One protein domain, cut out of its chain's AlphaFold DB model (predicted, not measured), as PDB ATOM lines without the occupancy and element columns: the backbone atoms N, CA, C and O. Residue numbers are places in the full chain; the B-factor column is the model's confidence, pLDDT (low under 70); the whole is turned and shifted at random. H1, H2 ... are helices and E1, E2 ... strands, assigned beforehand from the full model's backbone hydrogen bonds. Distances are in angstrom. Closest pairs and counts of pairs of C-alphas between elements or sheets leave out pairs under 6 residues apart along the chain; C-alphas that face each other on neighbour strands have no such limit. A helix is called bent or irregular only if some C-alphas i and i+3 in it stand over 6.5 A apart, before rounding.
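What this domain is: This is residues 519 to 623 of the 627 residues of an uncharacterized protein of Aspergillus turcosus (UniProt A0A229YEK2). Two long helices, H2 and H3, run side by side in opposite directions as the core, with the strand hairpin E2 and E3 on H2 and the short pair E1 and E4 at one end of the two helices, where H2 ends and H3 begins. Short H1 packs on the last residues of H3, and H4 turns off from there as an arm whose residues 612 to 622 stick out. The printed part has 105 residues, with four named helices and four named strands in the order H1 H2 E1 E2 E3 E4 H3 H4; both two-strand sheets are antiparallel, and the class is mostly helix. The whole is compact, with a radius of gyration of the C-alphas of 14.8 A and spans of 42 by 35 by 22 A.

How they stand to each other: E2, residues 562 to 565, and E3, residues 568 to 571, form an antiparallel hairpin, with N 563 and O 570 2.9 A apart and N 570 and O 563 2.8 A apart, within hydrogen-bond range. H2, residues 530 to 549, comes closest to E3 at the C-alphas of Ser 539 and Arg 568, 5.5 A apart. H3, residues 589 to 605, is the hub and touches H2 at a shallow tilt of 25 degrees, opposite ways; their closest C-alphas are those of Glu 541 and Ala 594, 5.6 A apart. With residues 601 to 605 alone, H3 touches H1, residues 520 to 525, at a shallow tilt of 21 degrees, the same way; the closest C-alphas, of Ala 524 and Arg 605, are 4.3 A apart. E1, residues 552 to 554, is the antiparallel neighbour of E4, residues 577 to 579, with N 553 and O 578 2.9 A apart, within hydrogen-bond range. The closest C-alphas of E1 and H3, those of Glu 553 and Asn 590, are 6.0 A apart. H4, residues 607 to 622, and H3 only just touch, and only at the corner, with 3 pairs of C-alphas within 8 A, the closest those of Lys 603 and Met 610, 5.7 A apart; they run opposite ways at a steep tilt of 60 degrees. H2 and H4 are apart. Every O i to N i+4 pair is within hydrogen-bond range in H1, H3 and H4, and 14 of 16 are in H2.

Where its parts are: H1 begins at C-alpha 520, (154.039, 119.337, 163.209). H2 is 29.3 A long and irregular, with C-alphas 531 and 534 7.4 A apart. H3 is 24.2 A long, from C-alpha 589 at (148.248, 135.281, 153.176). H4 is 21.9 A long and ends at C-alpha 622, (157.304, 149.083, 176.870).

The domain as a whole: The C-alphas farthest apart, those of Asp 566 and Gly 623, are 44.7 A apart. The printed part has no cut, and no link is long. The mean pLDDT of the printed part is 87.1, and residues 610 to 623 are under 70.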
ATOM      1  N   ASN A 519     152.751 114.794 162.053       93.69
ATOM      2  CA  ASN A 519     152.247 116.164 162.050       93.69
ATOM      3  C   ASN A 519     153.138 117.087 162.895       93.69
ATOM      4  O   ASN A 519     153.813 116.645 163.833       93.69
ATOM      5  N   LEU A 520     153.164 118.374 162.547       95.12
ATOM      6  CA  LEU A 520     154.039 119.337 163.209       95.12
ATOM      7  C   LEU A 520     153.668 119.543 164.685       95.12
ATOM      8  O   LEU A 520     154.552 119.806 165.498       95.12
ATOM      9  N   PHE A 521     152.400 119.366 165.061       94.12
ATOM     10  CA  PHE A 521     151.964 119.483 166.454       94.12
ATOM     11  C   PHE A 521     152.635 118.430 167.350       94.12
ATOM     12  O   PHE A 521     153.237 118.758 168.377       94.12
ATOM     13  N   ASP A 522     152.597 117.165 166.936       91.94
ATOM     14  CA  ASP A 522     153.211 116.055 167.657       91.94
ATOM     15  C   ASP A 522     154.735 116.174 167.669       91.94
ATOM     16  O   ASP A 522     155.371 115.893 168.687       91.94
ATOM     17  N   LEU A 523     155.340 116.629 166.569       92.94
ATOM     18  CA  LEU A 523     156.785 116.849 166.501       92.94
ATOM     19  C   LEU A 523     157.248 117.962 167.441       92.94
ATOM     20  O   LEU A 523     158.258 117.794 168.132       92.94
ATOM     21  N   ALA A 524     156.491 119.056 167.531       92.19
ATOM     22  CA  ALA A 524     156.766 120.117 168.488       92.19
ATOM     23  C   ALA A 524     156.782 119.557 169.921       92.19
ATOM     24  O   ALA A 524     157.737 119.774 170.665       92.19
ATOM     25  N   ARG A 525     155.782 118.746 170.292       89.94
ATOM     26  CA  ARG A 525     155.680 118.153 171.639       89.94
ATOM     27  C   ARG A 525     156.743 117.093 171.930       89.94
ATOM     28  O   ARG A 525     157.177 116.963 173.074       89.94
ATOM     29  N   ASN A 526     157.184 116.354 170.913       85.88
ATOM     30  CA  ASN A 526     158.129 115.242 171.047       85.88
ATOM     31  C   ASN A 526     159.595 115.639 170.791       85.88
ATOM     32  O   ASN A 526     160.415 114.793 170.441       85.88
ATOM     33  N   LYS A 527     159.941 116.915 171.023       73.88
ATOM     34  CA  LYS A 527     161.311 117.457 170.957       73.88
ATOM     35  C   LYS A 527     161.984 117.274 169.592       73.88
ATOM     36  O   LYS A 527     163.113 116.785 169.508       73.88
ATOM     37  N   PHE A 528     161.308 117.709 168.529       86.62
ATOM     38  CA  PHE A 528     161.937 117.871 167.216       86.62
ATOM     39  C   PHE A 528     163.260 118.664 167.323       86.62
ATOM     40  O   PHE A 528     163.278 119.693 168.014       86.62
ATOM     41  N   PRO A 529     164.361 118.211 166.687       87.31
ATOM     42  CA  PRO A 529     165.682 118.805 166.884       87.31
ATOM     43  C   PRO A 529     165.729 120.274 166.456       87.31
ATOM     44  O   PRO A 529     165.441 120.578 165.302       87.31
ATOM     45  N   GLU A 530     166.186 121.165 167.342       87.25
ATOM     46  CA  GLU A 530     166.330 122.603 167.031       87.25
ATOM     47  C   GLU A 530     167.268 122.854 165.842       87.25
ATOM     48  O   GLU A 530     167.091 123.801 165.084       87.25
ATOM     49  N   THR A 531     168.235 121.960 165.610       88.62
ATOM     50  CA  THR A 531     169.146 122.028 164.457       88.62
ATOM     51  C   THR A 531     168.435 121.899 163.107       88.62
ATOM     52  O   THR A 531     169.065 122.122 162.079       88.62
ATOM     53  N   LYS A 532     167.161 121.484 163.086       91.31
ATOM     54  CA  LYS A 532     166.342 121.375 161.873       91.31
ATOM     55  C   LYS A 532     165.330 122.517 161.722       91.31
ATOM     56  O   LYS A 532     164.577 122.488 160.756       91.31
ATOM     57  N   ASP A 533     165.316 123.513 162.608       91.62
ATOM     58  CA  ASP A 533     164.327 124.600 162.569       91.62
ATOM     59  C   ASP A 533     164.391 125.413 161.276       91.62
ATOM     60  O   ASP A 533     163.357 125.665 160.668       91.62
ATOM     61  N   GLU A 534     165.594 125.764 160.813       92.00
ATOM     62  CA  GLU A 534     165.771 126.501 159.553       92.00
ATOM     63  C   GLU A 534     165.302 125.679 158.345       92.00
ATOM     64  O   GLU A 534     164.657 126.203 157.438       92.00
ATOM     65  N   ALA A 535     165.582 124.372 158.343       93.75
ATOM     66  CA  ALA A 535     165.132 123.468 157.289       93.75
ATOM     67  C   ALA A 535     163.606 123.290 157.310       93.75
ATOM     68  O   ALA A 535     162.974 123.258 156.254       93.75
ATOM     69  N   LEU A 536     163.014 123.207 158.506       95.19
ATOM     70  CA  LEU A 536     161.570 123.137 158.692       95.19
ATOM     71  C   LEU A 536     160.894 124.415 158.200       95.19
ATOM     72  O   LEU A 536     159.995 124.323 157.370       95.19
ATOM     73  N   GLN A 537     161.366 125.580 158.646       95.62
ATOM     74  CA  GLN A 537     160.853 126.878 158.215       95.62
ATOM     75  C   GLN A 537     160.896 127.004 156.695       95.62
ATOM     76  O   GLN A 537     159.867 127.239 156.066       95.62
ATOM     77  N   LYS A 538     162.066 126.753 156.099       96.44
ATOM     78  CA  LYS A 538     162.225 126.809 154.650       96.44
ATOM     79  C   LYS A 538     161.258 125.867 153.937       96.44
ATOM     80  O   LYS A 538     160.666 126.240 152.934       96.44
ATOM     81  N   SER A 539     161.061 124.654 154.452       97.44
ATOM     82  CA  SER A 539     160.137 123.719 153.821       97.44
ATOM     83  C   SER A 539     158.663 124.111 153.977       97.44
ATOM     84  O   SER A 539     157.883 123.790 153.081       97.44
ATOM     85  N   VAL A 540     158.267 124.756 155.082       97.38
ATOM     86  CA  VAL A 540     156.918 125.329 155.244       97.38
ATOM     87  C   VAL A 540     156.707 126.440 154.215       97.38
ATOM     88  O   VAL A 540     155.699 126.436 153.507       97.38
ATOM     89  N   GLU A 541     157.681 127.344 154.083       97.25
ATOM     90  CA  GLU A 541     157.668 128.421 153.090       97.25
ATOM     91  C   GLU A 541     157.584 127.863 151.665       97.25
ATOM     92  O   GLU A 541     156.702 128.259 150.908       97.25
ATOM     93  N   ASP A 542     158.430 126.892 151.309       97.62
ATOM     94  CA  ASP A 542     158.448 126.275 149.979       97.62
ATOM     95  C   ASP A 542     157.096 125.620 149.635       97.62
ATOM     96  O   ASP A 542     156.591 125.777 148.517       97.62
ATOM     97  N   ALA A 543     156.466 124.930 150.594       97.56
ATOM     98  CA  ALA A 543     155.160 124.299 150.406       97.56
ATOM     99  C   ALA A 543     154.046 125.334 150.162       97.56
ATOM    100  O   ALA A 543     153.286 125.227 149.196       97.56
ATOM    101  N   LEU A 544     153.965 126.367 151.002       97.25
ATOM    102  CA  LEU A 544     152.950 127.422 150.902       97.25
ATOM    103  C   LEU A 544     153.177 128.333 149.684       97.25
ATOM    104  O   LEU A 544     152.226 128.778 149.028       97.25
ATOM    105  N   LYS A 545     154.435 128.560 149.304       96.69
ATOM    106  CA  LYS A 545     154.803 129.281 148.084       96.69
ATOM    107  C   LYS A 545     154.390 128.512 146.837       96.69
ATOM    108  O   LYS A 545     153.884 129.117 145.889       96.69
ATOM    109  N   ALA A 546     154.517 127.183 146.854       97.38
ATOM    110  CA  ALA A 546     154.005 126.340 145.783       97.38
ATOM    111  C   ALA A 546     152.482 126.493 145.632       97.38
ATOM    112  O   ALA A 546     152.028 126.724 144.515       97.38
ATOM    113  N   LEU A 547     151.697 126.473 146.718       96.81
ATOM    114  CA  LEU A 547     150.242 126.721 146.648       96.81
ATOM    115  C   LEU A 547     149.914 128.097 146.044       96.81
ATOM    116  O   LEU A 547     149.085 128.200 145.136       96.81
ATOM    117  N   THR A 548     150.632 129.133 146.482       95.44
ATOM    118  CA  THR A 548     150.482 130.511 145.979       95.44
ATOM    119  C   THR A 548     150.722 130.591 144.471       95.44
ATOM    120  O   THR A 548     149.957 131.232 143.758       95.44
ATOM    121  N   SER A 549     151.730 129.877 143.954       95.56
ATOM    122  CA  SER A 549     152.053 129.865 142.517       95.56
ATOM    123  C   SER A 549     150.942 129.294 141.619       95.56
ATOM    124  O   SER A 549     150.920 129.569 140.421       95.56
ATOM    125  N   TYR A 550     149.998 128.544 142.199       96.12
ATOM    126  CA  TYR A 550     148.793 128.029 141.538       96.12
ATOM    127  C   TYR A 550     147.526 128.829 141.892       96.12
ATOM    128  O   TYR A 550     146.414 128.393 141.594       96.12
ATOM    129  N   GLY A 551     147.676 130.001 142.515       95.38
ATOM    130  CA  GLY A 551     146.572 130.892 142.867       95.38
ATOM    131  C   GLY A 551     145.708 130.380 144.022       95.38
ATOM    132  O   GLY A 551     144.506 130.662 144.040       95.38
ATOM    133  N   VAL A 552     146.284 129.619 144.962       96.44
ATOM    134  CA  VAL A 552     145.575 129.061 146.125       96.44
ATOM    135  C   VAL A 552     146.103 129.661 147.431       96.44
ATOM    136  O   VAL A 552     147.267 129.474 147.780       96.44
ATOM    137  N   GLU A 553     145.232 130.341 148.180       95.44
ATOM    138  CA  GLU A 553     145.468 130.776 149.565       95.44
ATOM    139  C   GLU A 553     144.990 129.692 150.538       95.44
ATOM    140  O   GLU A 553     143.811 129.328 150.533       95.44
ATOM    141  N   TYR A 554     145.877 129.209 151.401       95.94
ATOM    142  CA  TYR A 554     145.564 128.276 152.475       95.94
ATOM    143  C   TYR A 554     145.145 129.041 153.735       95.94
ATOM    144  O   TYR A 554     145.790 130.025 154.092       95.94
ATOM    145  N   ARG A 555     144.044 128.641 154.387       92.69
ATOM    146  CA  ARG A 555     143.440 129.432 155.481       92.69
ATOM    147  C   ARG A 555     143.257 128.692 156.802       92.69
ATOM    148  O   ARG A 555     142.869 129.328 157.776       92.69
ATOM    149  N   ASP A 556     143.544 127.394 156.860       92.50
ATOM    150  CA  ASP A 556     143.429 126.607 158.095       92.50
ATOM    151  C   ASP A 556     144.801 126.293 158.699       92.50
ATOM    152  O   ASP A 556     145.276 125.160 158.667       92.50
ATOM    153  N   GLU A 557     145.460 127.324 159.228       89.69
ATOM    154  CA  GLU A 557     146.853 127.310 159.698       89.69
ATOM    155  C   GLU A 557     147.111 126.532 161.002       89.69
ATOM    156  O   GLU A 557     147.798 126.995 161.909       89.69
ATOM    157  N   LYS A 558     146.587 125.310 161.110       93.31
ATOM    158  CA  LYS A 558     146.836 124.433 162.255       93.31
ATOM    159  C   LYS A 558     148.050 123.540 162.035       93.31
ATOM    160  O   LYS A 558     148.221 122.967 160.964       93.31
ATOM    161  N   LEU A 559     148.853 123.337 163.080       94.19
ATOM    162  CA  LEU A 559     150.036 122.465 163.040       94.19
ATOM    163  C   LEU A 559     149.718 121.002 162.675       94.19
ATOM    164  O   LEU A 559     150.576 120.308 162.130       94.19
ATOM    165  N   ASP A 560     148.512 120.519 162.973       92.94
ATOM    166  CA  ASP A 560     148.047 119.178 162.604       92.94
ATOM    167  C   ASP A 560     147.816 118.998 161.092       92.94
ATOM    168  O   ASP A 560     147.918 117.873 160.599       92.94
ATOM    169  N   ASN A 561     147.635 120.092 160.342       96.00
ATOM    170  CA  ASN A 561     147.449 120.068 158.889       96.00
ATOM    171  C   ASN A 561     148.764 120.036 158.087       96.00
ATOM    172  O   ASN A 561     148.750 119.997 156.854       96.00
ATOM    173  N   PHE A 562     149.915 120.029 158.764       96.75
ATOM    174  CA  PHE A 562     151.232 119.980 158.134       96.75
ATOM    175  C   PHE A 562     151.980 118.737 158.603       96.75
ATOM    176  O   PHE A 562     152.156 118.508 159.799       96.75
ATOM    177  N   LEU A 563     152.438 117.927 157.651       96.00
ATOM    178  CA  LEU A 563     153.156 116.681 157.901       96.00
ATOM    179  C   LEU A 563     154.620 116.829 157.494       96.00
ATOM    180  O   LEU A 563     154.911 117.168 156.350       96.00
ATOM    181  N   TRP A 564     155.543 116.508 158.395       95.44
ATOM    182  CA  TRP A 564     156.964 116.385 158.077       95.44
ATOM    183  C   TRP A 564     157.276 114.962 157.600       95.44
ATOM    184  O   TRP A 564     157.054 113.990 158.333       95.44
ATOM    185  N   VAL A 565     157.796 114.832 156.381       93.31
ATOM    186  CA  VAL A 565     158.119 113.561 155.719       93.31
ATOM    187  C   VAL A 565     159.362 113.740 154.854       93.31
ATOM    188  O   VAL A 565     159.427 114.682 154.079       93.31
ATOM    189  N   ASP A 566     160.360 112.862 154.981       89.25
ATOM    190  CA  ASP A 566     161.582 112.878 154.154       89.25
ATOM    191  C   ASP A 566     162.223 114.273 153.984       89.25
ATOM    192  O   ASP A 566     162.593 114.679 152.887       89.25
ATOM    193  N   GLU A 567     162.323 115.022 155.087       89.81
ATOM    194  CA  GLU A 567     162.886 116.385 155.148       89.81
ATOM    195  C   GLU A 567     162.119 117.470 154.377       89.81
ATOM    196  O   GLU A 567     162.660 118.536 154.092       89.81
ATOM    197  N   ARG A 568     160.839 117.223 154.092       95.12
ATOM    198  CA  ARG A 568     159.915 118.199 153.517       95.12
ATOM    199  C   ARG A 568     158.576 118.213 154.249       95.12
ATOM    200  O   ARG A 568     158.184 117.254 154.913       95.12
ATOM    201  N   VAL A 569     157.855 119.309 154.083       97.25
ATOM    202  CA  VAL A 569     156.494 119.512 154.567       97.25
ATOM    203  C   VAL A 569     155.508 119.153 153.466       97.25
ATOM    204  O   VAL A 569     155.643 119.589 152.324       97.25
ATOM    205  N   MET A 570     154.497 118.368 153.826       98.06
ATOM    206  CA  MET A 570     153.299 118.169 153.021       98.06
ATOM    207  C   MET A 570     152.090 118.786 153.722       98.06
ATOM    208  O   MET A 570     151.918 118.609 154.929       98.06
ATOM    209  N   VAL A 571     151.252 119.482 152.959       97.81
ATOM    210  CA  VAL A 571     150.023 120.131 153.431       97.81
ATOM    211  C   VAL A 571     148.842 119.188 153.216       97.81
ATOM    212  O   VAL A 571     148.702 118.588 152.146       97.81
ATOM    213  N   ILE A 572     147.997 119.047 154.232       96.00
ATOM    214  CA  ILE A 572     146.745 118.289 154.179       96.00
ATOM    215  C   ILE A 572     145.564 119.191 154.557       96.00
ATOM    216  O   ILE A 572     145.746 120.355 154.893       96.00
ATOM    217  N   ASP A 573     144.353 118.647 154.462       94.25
ATOM    218  CA  ASP A 573     143.100 119.341 154.774       94.25
ATOM    219  C   ASP A 573     142.903 120.648 153.981       94.25
ATOM    220  O   ASP A 573     143.090 121.756 154.480       94.25
ATOM    221  N   LEU A 574     142.542 120.513 152.699       96.06
ATOM    222  CA  LEU A 574     142.364 121.649 151.780       96.06
ATOM    223  C   LEU A 574     140.911 122.155 151.748       96.06
ATOM    224  O   LEU A 574     140.482 122.754 150.764       96.06
ATOM    225  N   GLU A 575     140.132 121.885 152.798       93.50
ATOM    226  CA  GLU A 575     138.706 122.226 152.858       93.50
ATOM    227  C   GLU A 575     138.458 123.733 153.060       93.50
ATOM    228  O   GLU A 575     137.414 124.251 152.671       93.50
ATOM    229  N   GLN A 576     139.451 124.453 153.593       93.44
ATOM    230  CA  GLN A 576     139.433 125.904 153.794       93.44
ATOM    231  C   GLN A 576     140.558 126.576 153.003       93.44
ATOM    232  O   GLN A 576     141.583 127.002 153.542       93.44
ATOM    233  N   VAL A 577     140.351 126.684 151.694       95.81
ATOM    234  CA  VAL A 577     141.231 127.435 150.795       95.81
ATOM    235  C   VAL A 577     140.441 128.486 150.025       95.81
ATOM    236  O   VAL A 577     139.233 128.359 149.832       95.81
ATOM    237  N   LYS A 578     141.121 129.534 149.559       95.56
ATOM    238  CA  LYS A 578     140.554 130.507 148.620       95.56
ATOM    239  C   LYS A 578     141.295 130.437 147.291       95.56
ATOM    240  O   LYS A 578     142.522 130.438 147.249       95.56
ATOM    241  N   PHE A 579     140.529 130.407 146.208       94.88
ATOM    242  CA  PHE A 579     141.046 130.356 144.844       94.88
ATOM    243  C   PHE A 579     141.164 131.745 144.216       94.88
ATOM    244  O   PHE A 579     140.425 132.666 144.568       94.88
ATOM    245  N   GLY A 580     142.041 131.857 143.219       87.06
ATOM    246  CA  GLY A 580     142.139 133.029 142.354       87.06
ATOM    247  C   GLY A 580     142.891 134.202 142.973       87.06
ATOM    248  O   GLY A 580     142.656 135.338 142.567       87.06
ATOM    249  N   THR A 581     143.772 133.952 143.947       83.81
ATOM    250  CA  THR A 581     144.718 134.991 144.368       83.81
ATOM    251  C   THR A 581     145.700 135.295 143.240       83.81
ATOM    252  O   THR A 581     146.145 134.396 142.522       83.81
ATOM    253  N   THR A 582     146.011 136.575 143.076       83.12
ATOM    254  CA  THR A 582     147.057 137.076 142.177       83.12
ATOM    255  C   THR A 582     148.230 137.655 142.958       83.12
ATOM    256  O   THR A 582     149.102 138.287 142.363       83.12
ATOM    257  N   ASP A 583     148.221 137.490 144.279       83.56
ATOM    258  CA  ASP A 583     149.203 138.095 145.162       83.56
ATOM    259  C   ASP A 583     150.565 137.443 144.918       83.56
ATOM    260  O   ASP A 583     150.692 136.221 144.773       83.56
ATOM    261  N   VAL A 584     151.607 138.270 144.870       87.88
ATOM    262  CA  VAL A 584     152.981 137.773 144.933       87.88
ATOM    263  C   VAL A 584     153.240 137.196 146.323       87.88
ATOM    264  O   VAL A 584     152.566 137.558 147.286       87.88
ATOM    265  N   TRP A 585     154.205 136.280 146.437       89.56
ATOM    266  CA  TRP A 585     154.489 135.562 147.684       89.56
ATOM    267  C   TRP A 585     154.558 136.496 148.899       89.56
ATOM    268  O   TRP A 585     153.870 136.251 149.885       89.56
ATOM    269  N   GLU A 586     155.305 137.592 148.785       90.00
ATOM    270  CA  GLU A 586     155.557 138.568 149.847       90.00
ATOM    271  C   GLU A 586     154.289 139.284 150.348       90.00
ATOM    272  O   GLU A 586     154.264 139.770 151.476       90.00
ATOM    273  N   GLU A 587     153.240 139.343 149.528       85.81
ATOM    274  CA  GLU A 587     151.954 139.985 149.842       85.81
ATOM    275  C   GLU A 587     150.850 138.960 150.150       85.81
ATOM    276  O   GLU A 587     149.742 139.323 150.545       85.81
ATOM    277  N   SER A 588     151.148 137.670 149.982       88.06
ATOM    278  CA  SER A 588     150.175 136.594 150.123       88.06
ATOM    279  C   SER A 588     149.895 136.249 151.590       88.06
ATOM    280  O   SER A 588     150.790 136.233 152.440       88.06
ATOM    281  N   VAL A 589     148.650 135.850 151.872       89.38
ATOM    282  CA  VAL A 589     148.248 135.281 153.176       89.38
ATOM    283  C   VAL A 589     149.132 134.086 153.553       89.38
ATOM    284  O   VAL A 589     149.524 133.944 154.705       89.38
ATOM    285  N   ASN A 590     149.524 133.284 152.563       92.38
ATOM    286  CA  ASN A 590     150.380 132.116 152.743       92.38
ATOM    287  C   ASN A 590     151.765 132.458 153.321       92.38
ATOM    288  O   ASN A 590     152.290 131.679 154.117       92.38
ATOM    289  N   SER A 591     152.353 133.611 152.973       92.62
ATOM    290  CA  SER A 591     153.618 134.051 153.578       92.62
ATOM    291  C   SER A 591     153.447 134.381 155.059       92.62
ATOM    292  O   SER A 591     154.279 133.983 155.868       92.62
ATOM    293  N   ALA A 592     152.359 135.060 155.433       89.56
ATOM    294  CA  ALA A 592     152.063 135.339 156.838       89.56
ATOM    295  C   ALA A 592     151.760 134.047 157.620       89.56
ATOM    296  O   ALA A 592     152.182 133.897 158.768       89.56
ATOM    297  N   THR A 593     151.079 133.091 156.985       90.25
ATOM    298  CA  THR A 593     150.795 131.770 157.557       90.25
ATOM    299  C   THR A 593     152.069 130.966 157.816       90.25
ATOM    300  O   THR A 593     152.152 130.300 158.846       90.25
ATOM    301  N   ALA A 594     153.093 131.050 156.957       91.94
ATOM    302  CA  ALA A 594     154.376 130.383 157.196       91.94
ATOM    303  C   ALA A 594     155.034 130.857 158.508       91.94
ATOM    304  O   ALA A 594     155.424 130.036 159.343       91.94
ATOM    305  N   ASP A 595     155.073 132.174 158.729       89.62
ATOM    306  CA  ASP A 595     155.591 132.772 159.963       89.62
ATOM    307  C   ASP A 595     154.740 132.395 161.188       89.62
ATOM    308  O   ASP A 595     155.281 132.044 162.243       89.62
ATOM    309  N   SER A 596     153.407 132.437 161.045       92.06
ATOM    310  CA  SER A 596     152.440 132.071 162.093       92.06
ATOM    311  C   SER A 596     152.639 130.622 162.555       92.06
ATOM    312  O   SER A 596     152.816 130.357 163.748       92.06
ATOM    313  N   LEU A 597     152.739 129.686 161.605       93.75
ATOM    314  CA  LEU A 597     152.957 128.262 161.870       93.75
ATOM    315  C   LEU A 597     154.283 128.002 162.578       93.75
ATOM    316  O   LEU A 597     154.329 127.235 163.541       93.75
ATOM    317  N   MET A 598     155.369 128.642 162.138       94.06
ATOM    318  CA  MET A 598     156.666 128.483 162.796       94.06
ATOM    319  C   MET A 598     156.650 129.038 164.220       94.06
ATOM    320  O   MET A 598     157.221 128.426 165.130       94.06
ATOM    321  N   TRP A 599     155.953 130.153 164.444       91.69
ATOM    322  CA  TRP A 599     155.763 130.696 165.783       91.69
ATOM    323  C   TRP A 599     154.988 129.727 166.688       91.69
ATOM    324  O   TRP A 599     155.438 129.435 167.804       91.69
ATOM    325  N   ASP A 600     153.877 129.172 166.203       92.75
ATOM    326  CA  ASP A 600     153.071 128.201 166.946       92.75
ATOM    327  C   ASP A 600     153.819 126.888 167.198       92.75
ATOM    328  O   ASP A 600     153.711 126.316 168.289       92.75
ATOM    329  N   PHE A 601     154.639 126.436 166.249       93.88
ATOM    330  CA  PHE A 601     155.500 125.267 166.416       93.88
ATOM    331  C   PHE A 601     156.500 125.477 167.559       93.88
ATOM    332  O   PHE A 601     156.576 124.668 168.488       93.88
ATOM    333  N   MET A 602     157.231 126.597 167.543       91.19
ATOM    334  CA  MET A 602     158.207 126.924 168.587       91.19
ATOM    335  C   MET A 602     157.550 127.075 169.959       91.19
ATOM    336  O   MET A 602     158.077 126.580 170.958       91.19
ATOM    337  N   LYS A 603     156.385 127.726 170.010       90.56
ATOM    338  CA  LYS A 603     155.591 127.890 171.231       90.56
ATOM    339  C   LYS A 603     155.081 126.557 171.772       90.56
ATOM    340  O   LYS A 603     155.086 126.360 172.982       90.56
ATOM    341  N   THR A 604     154.647 125.650 170.899       92.00
ATOM    342  CA  THR A 604     154.175 124.315 171.292       92.00
ATOM    343  C   THR A 604     155.324 123.451 171.809       92.00
ATOM    344  O   THR A 604     155.140 122.698 172.766       92.00
ATOM    345  N   ARG A 605     156.518 123.588 171.220       91.00
ATOM    346  CA  ARG A 605     157.727 122.862 171.629       91.00
ATOM    347  C   ARG A 605     158.273 123.312 172.979       91.00
ATOM    348  O   ARG A 605     158.632 122.471 173.799       91.00
ATOM    349  N   ASP A 606     158.358 124.620 173.201       88.06
ATOM    350  CA  ASP A 606     158.842 125.197 174.458       88.06
ATOM    351  C   ASP A 606     157.997 126.423 174.859       88.06
ATOM    352  O   ASP A 606     158.345 127.575 174.549       88.06
ATOM    353  N   PRO A 607     156.880 126.189 175.575       82.81
ATOM    354  CA  PRO A 607     156.000 127.259 176.036       82.81
ATOM    355  C   PRO A 607     156.718 128.280 176.934       82.81
ATOM    356  O   PRO A 607     156.429 129.480 176.884       82.81
ATOM    357  N   ASP A 608     157.697 127.835 177.727       79.00
ATOM    358  CA  ASP A 608     158.395 128.659 178.719       79.00
ATOM    359  C   ASP A 608     159.465 129.561 178.089       79.00
ATOM    360  O   ASP A 608     159.701 130.688 178.544       79.00
ATOM    361  N   ARG A 609     160.132 129.108 177.022       72.25
ATOM    362  CA  ARG A 609     161.060 129.930 176.227       72.25
ATOM    363  C   ARG A 609     160.331 131.058 175.504       72.25
ATOM    364  O   ARG A 609     160.814 132.192 175.528       72.25
ATOM    365  N   MET A 610     159.141 130.804 174.954       67.38
ATOM    366  CA  MET A 610     158.348 131.854 174.299       67.38
ATOM    367  C   MET A 610     157.682 132.821 175.282       67.38
ATOM    368  O   MET A 610     157.614 134.020 175.005       67.38
ATOM    369  N   ASN A 611     157.288 132.372 176.474       65.88
ATOM    370  CA  ASN A 611     156.861 133.279 177.547       65.88
ATOM    371  C   ASN A 611     158.004 134.208 178.010       65.88
ATOM    372  O   ASN A 611     157.784 135.386 178.310       65.88
ATOM    373  N   ARG A 612     159.259 133.736 177.976       61.28
ATOM    374  CA  ARG A 612     160.453 134.564 178.233       61.28
ATOM    375  C   ARG A 612     160.780 135.528 177.085       61.28
ATOM    376  O   ARG A 612     161.067 136.692 177.346       61.28
ATOM    377  N   MET A 613     160.663 135.104 175.826       58.75
ATOM    378  CA  MET A 613     160.863 135.992 174.670       58.75
ATOM    379  C   MET A 613     159.754 137.035 174.513       58.75
ATOM    380  O   MET A 613     160.044 138.190 174.224       58.75
ATOM    381  N   SER A 614     158.493 136.671 174.741       59.34
ATOM    382  CA  SER A 614     157.370 137.612 174.701       59.34
ATOM    383  C   SER A 614     157.431 138.612 175.854       59.34
ATOM    384  O   SER A 614     157.166 139.787 175.628       59.34
ATOM    385  N   SER A 615     157.866 138.216 177.056       56.19
ATOM    386  CA  SER A 615     158.136 139.157 178.156       56.19
ATOM    387  C   SER A 615     159.388 140.021 177.935       56.19
ATOM    388  O   SER A 615     159.461 141.120 178.480       56.19
ATOM    389  N   TYR A 616     160.356 139.580 177.126       51.69
ATOM    390  CA  TYR A 616     161.511 140.384 176.701       51.69
ATOM    391  C   TYR A 616     161.144 141.381 175.587       51.69
ATOM    392  O   TYR A 616     161.458 142.561 175.688       51.69
ATOM    393  N   ARG A 617     160.379 140.951 174.575       50.28
ATOM    394  CA  ARG A 617     159.860 141.801 173.487       50.28
ATOM    395  C   ARG A 617     158.848 142.826 174.009       50.28
ATOM    396  O   ARG A 617     158.859 143.967 173.570       50.28
ATOM    397  N   ARG A 618     158.031 142.453 175.003       51.16
ATOM    398  CA  ARG A 618     157.112 143.367 175.703       51.16
ATOM    399  C   ARG A 618     157.867 144.389 176.564       51.16
ATOM    400  O   ARG A 618     157.436 145.526 176.578       51.16
ATOM    401  N   ARG A 619     159.006 144.022 177.175       52.81
ATOM    402  CA  ARG A 619     159.921 144.954 177.875       52.81
ATOM    403  C   ARG A 619     160.668 145.903 176.929       52.81
ATOM    404  O   ARG A 619     160.802 147.082 177.225       52.81
ATOM    405  N   LEU A 620     161.102 145.410 175.770       51.22
ATOM    406  CA  LEU A 620     161.726 146.228 174.721       51.22
ATOM    407  C   LEU A 620     160.740 147.216 174.077       51.22
ATOM    408  O   LEU A 620     161.137 148.318 173.714       51.22
ATOM    409  N   LEU A 621     159.466 146.834 173.947       47.41
ATOM    410  CA  LEU A 621     158.404 147.690 173.406       47.41
ATOM    411  C   LEU A 621     157.732 148.580 174.471       47.41
ATOM    412  O   LEU A 621     157.149 149.595 174.100       47.41
ATOM    413  N   SER A 622     157.810 148.242 175.768       49.81
ATOM    414  CA  SER A 622     157.304 149.083 176.870       49.81
ATOM    415  C   SER A 622     158.281 150.174 177.314       49.81
ATOM    416  O   SER A 622     157.903 151.023 178.113       49.81
ATOM    417  N   GLY A 623     159.508 150.189 176.784       46.38
ATOM    418  CA  GLY A 623     160.491 151.235 177.080       46.38
ATOM    419  C   GLY A 623     161.071 151.185 178.496       46.38
ATOM    420  O   GLY A 623     161.689 152.159 178.921       46.38
TER     421      GLY A 623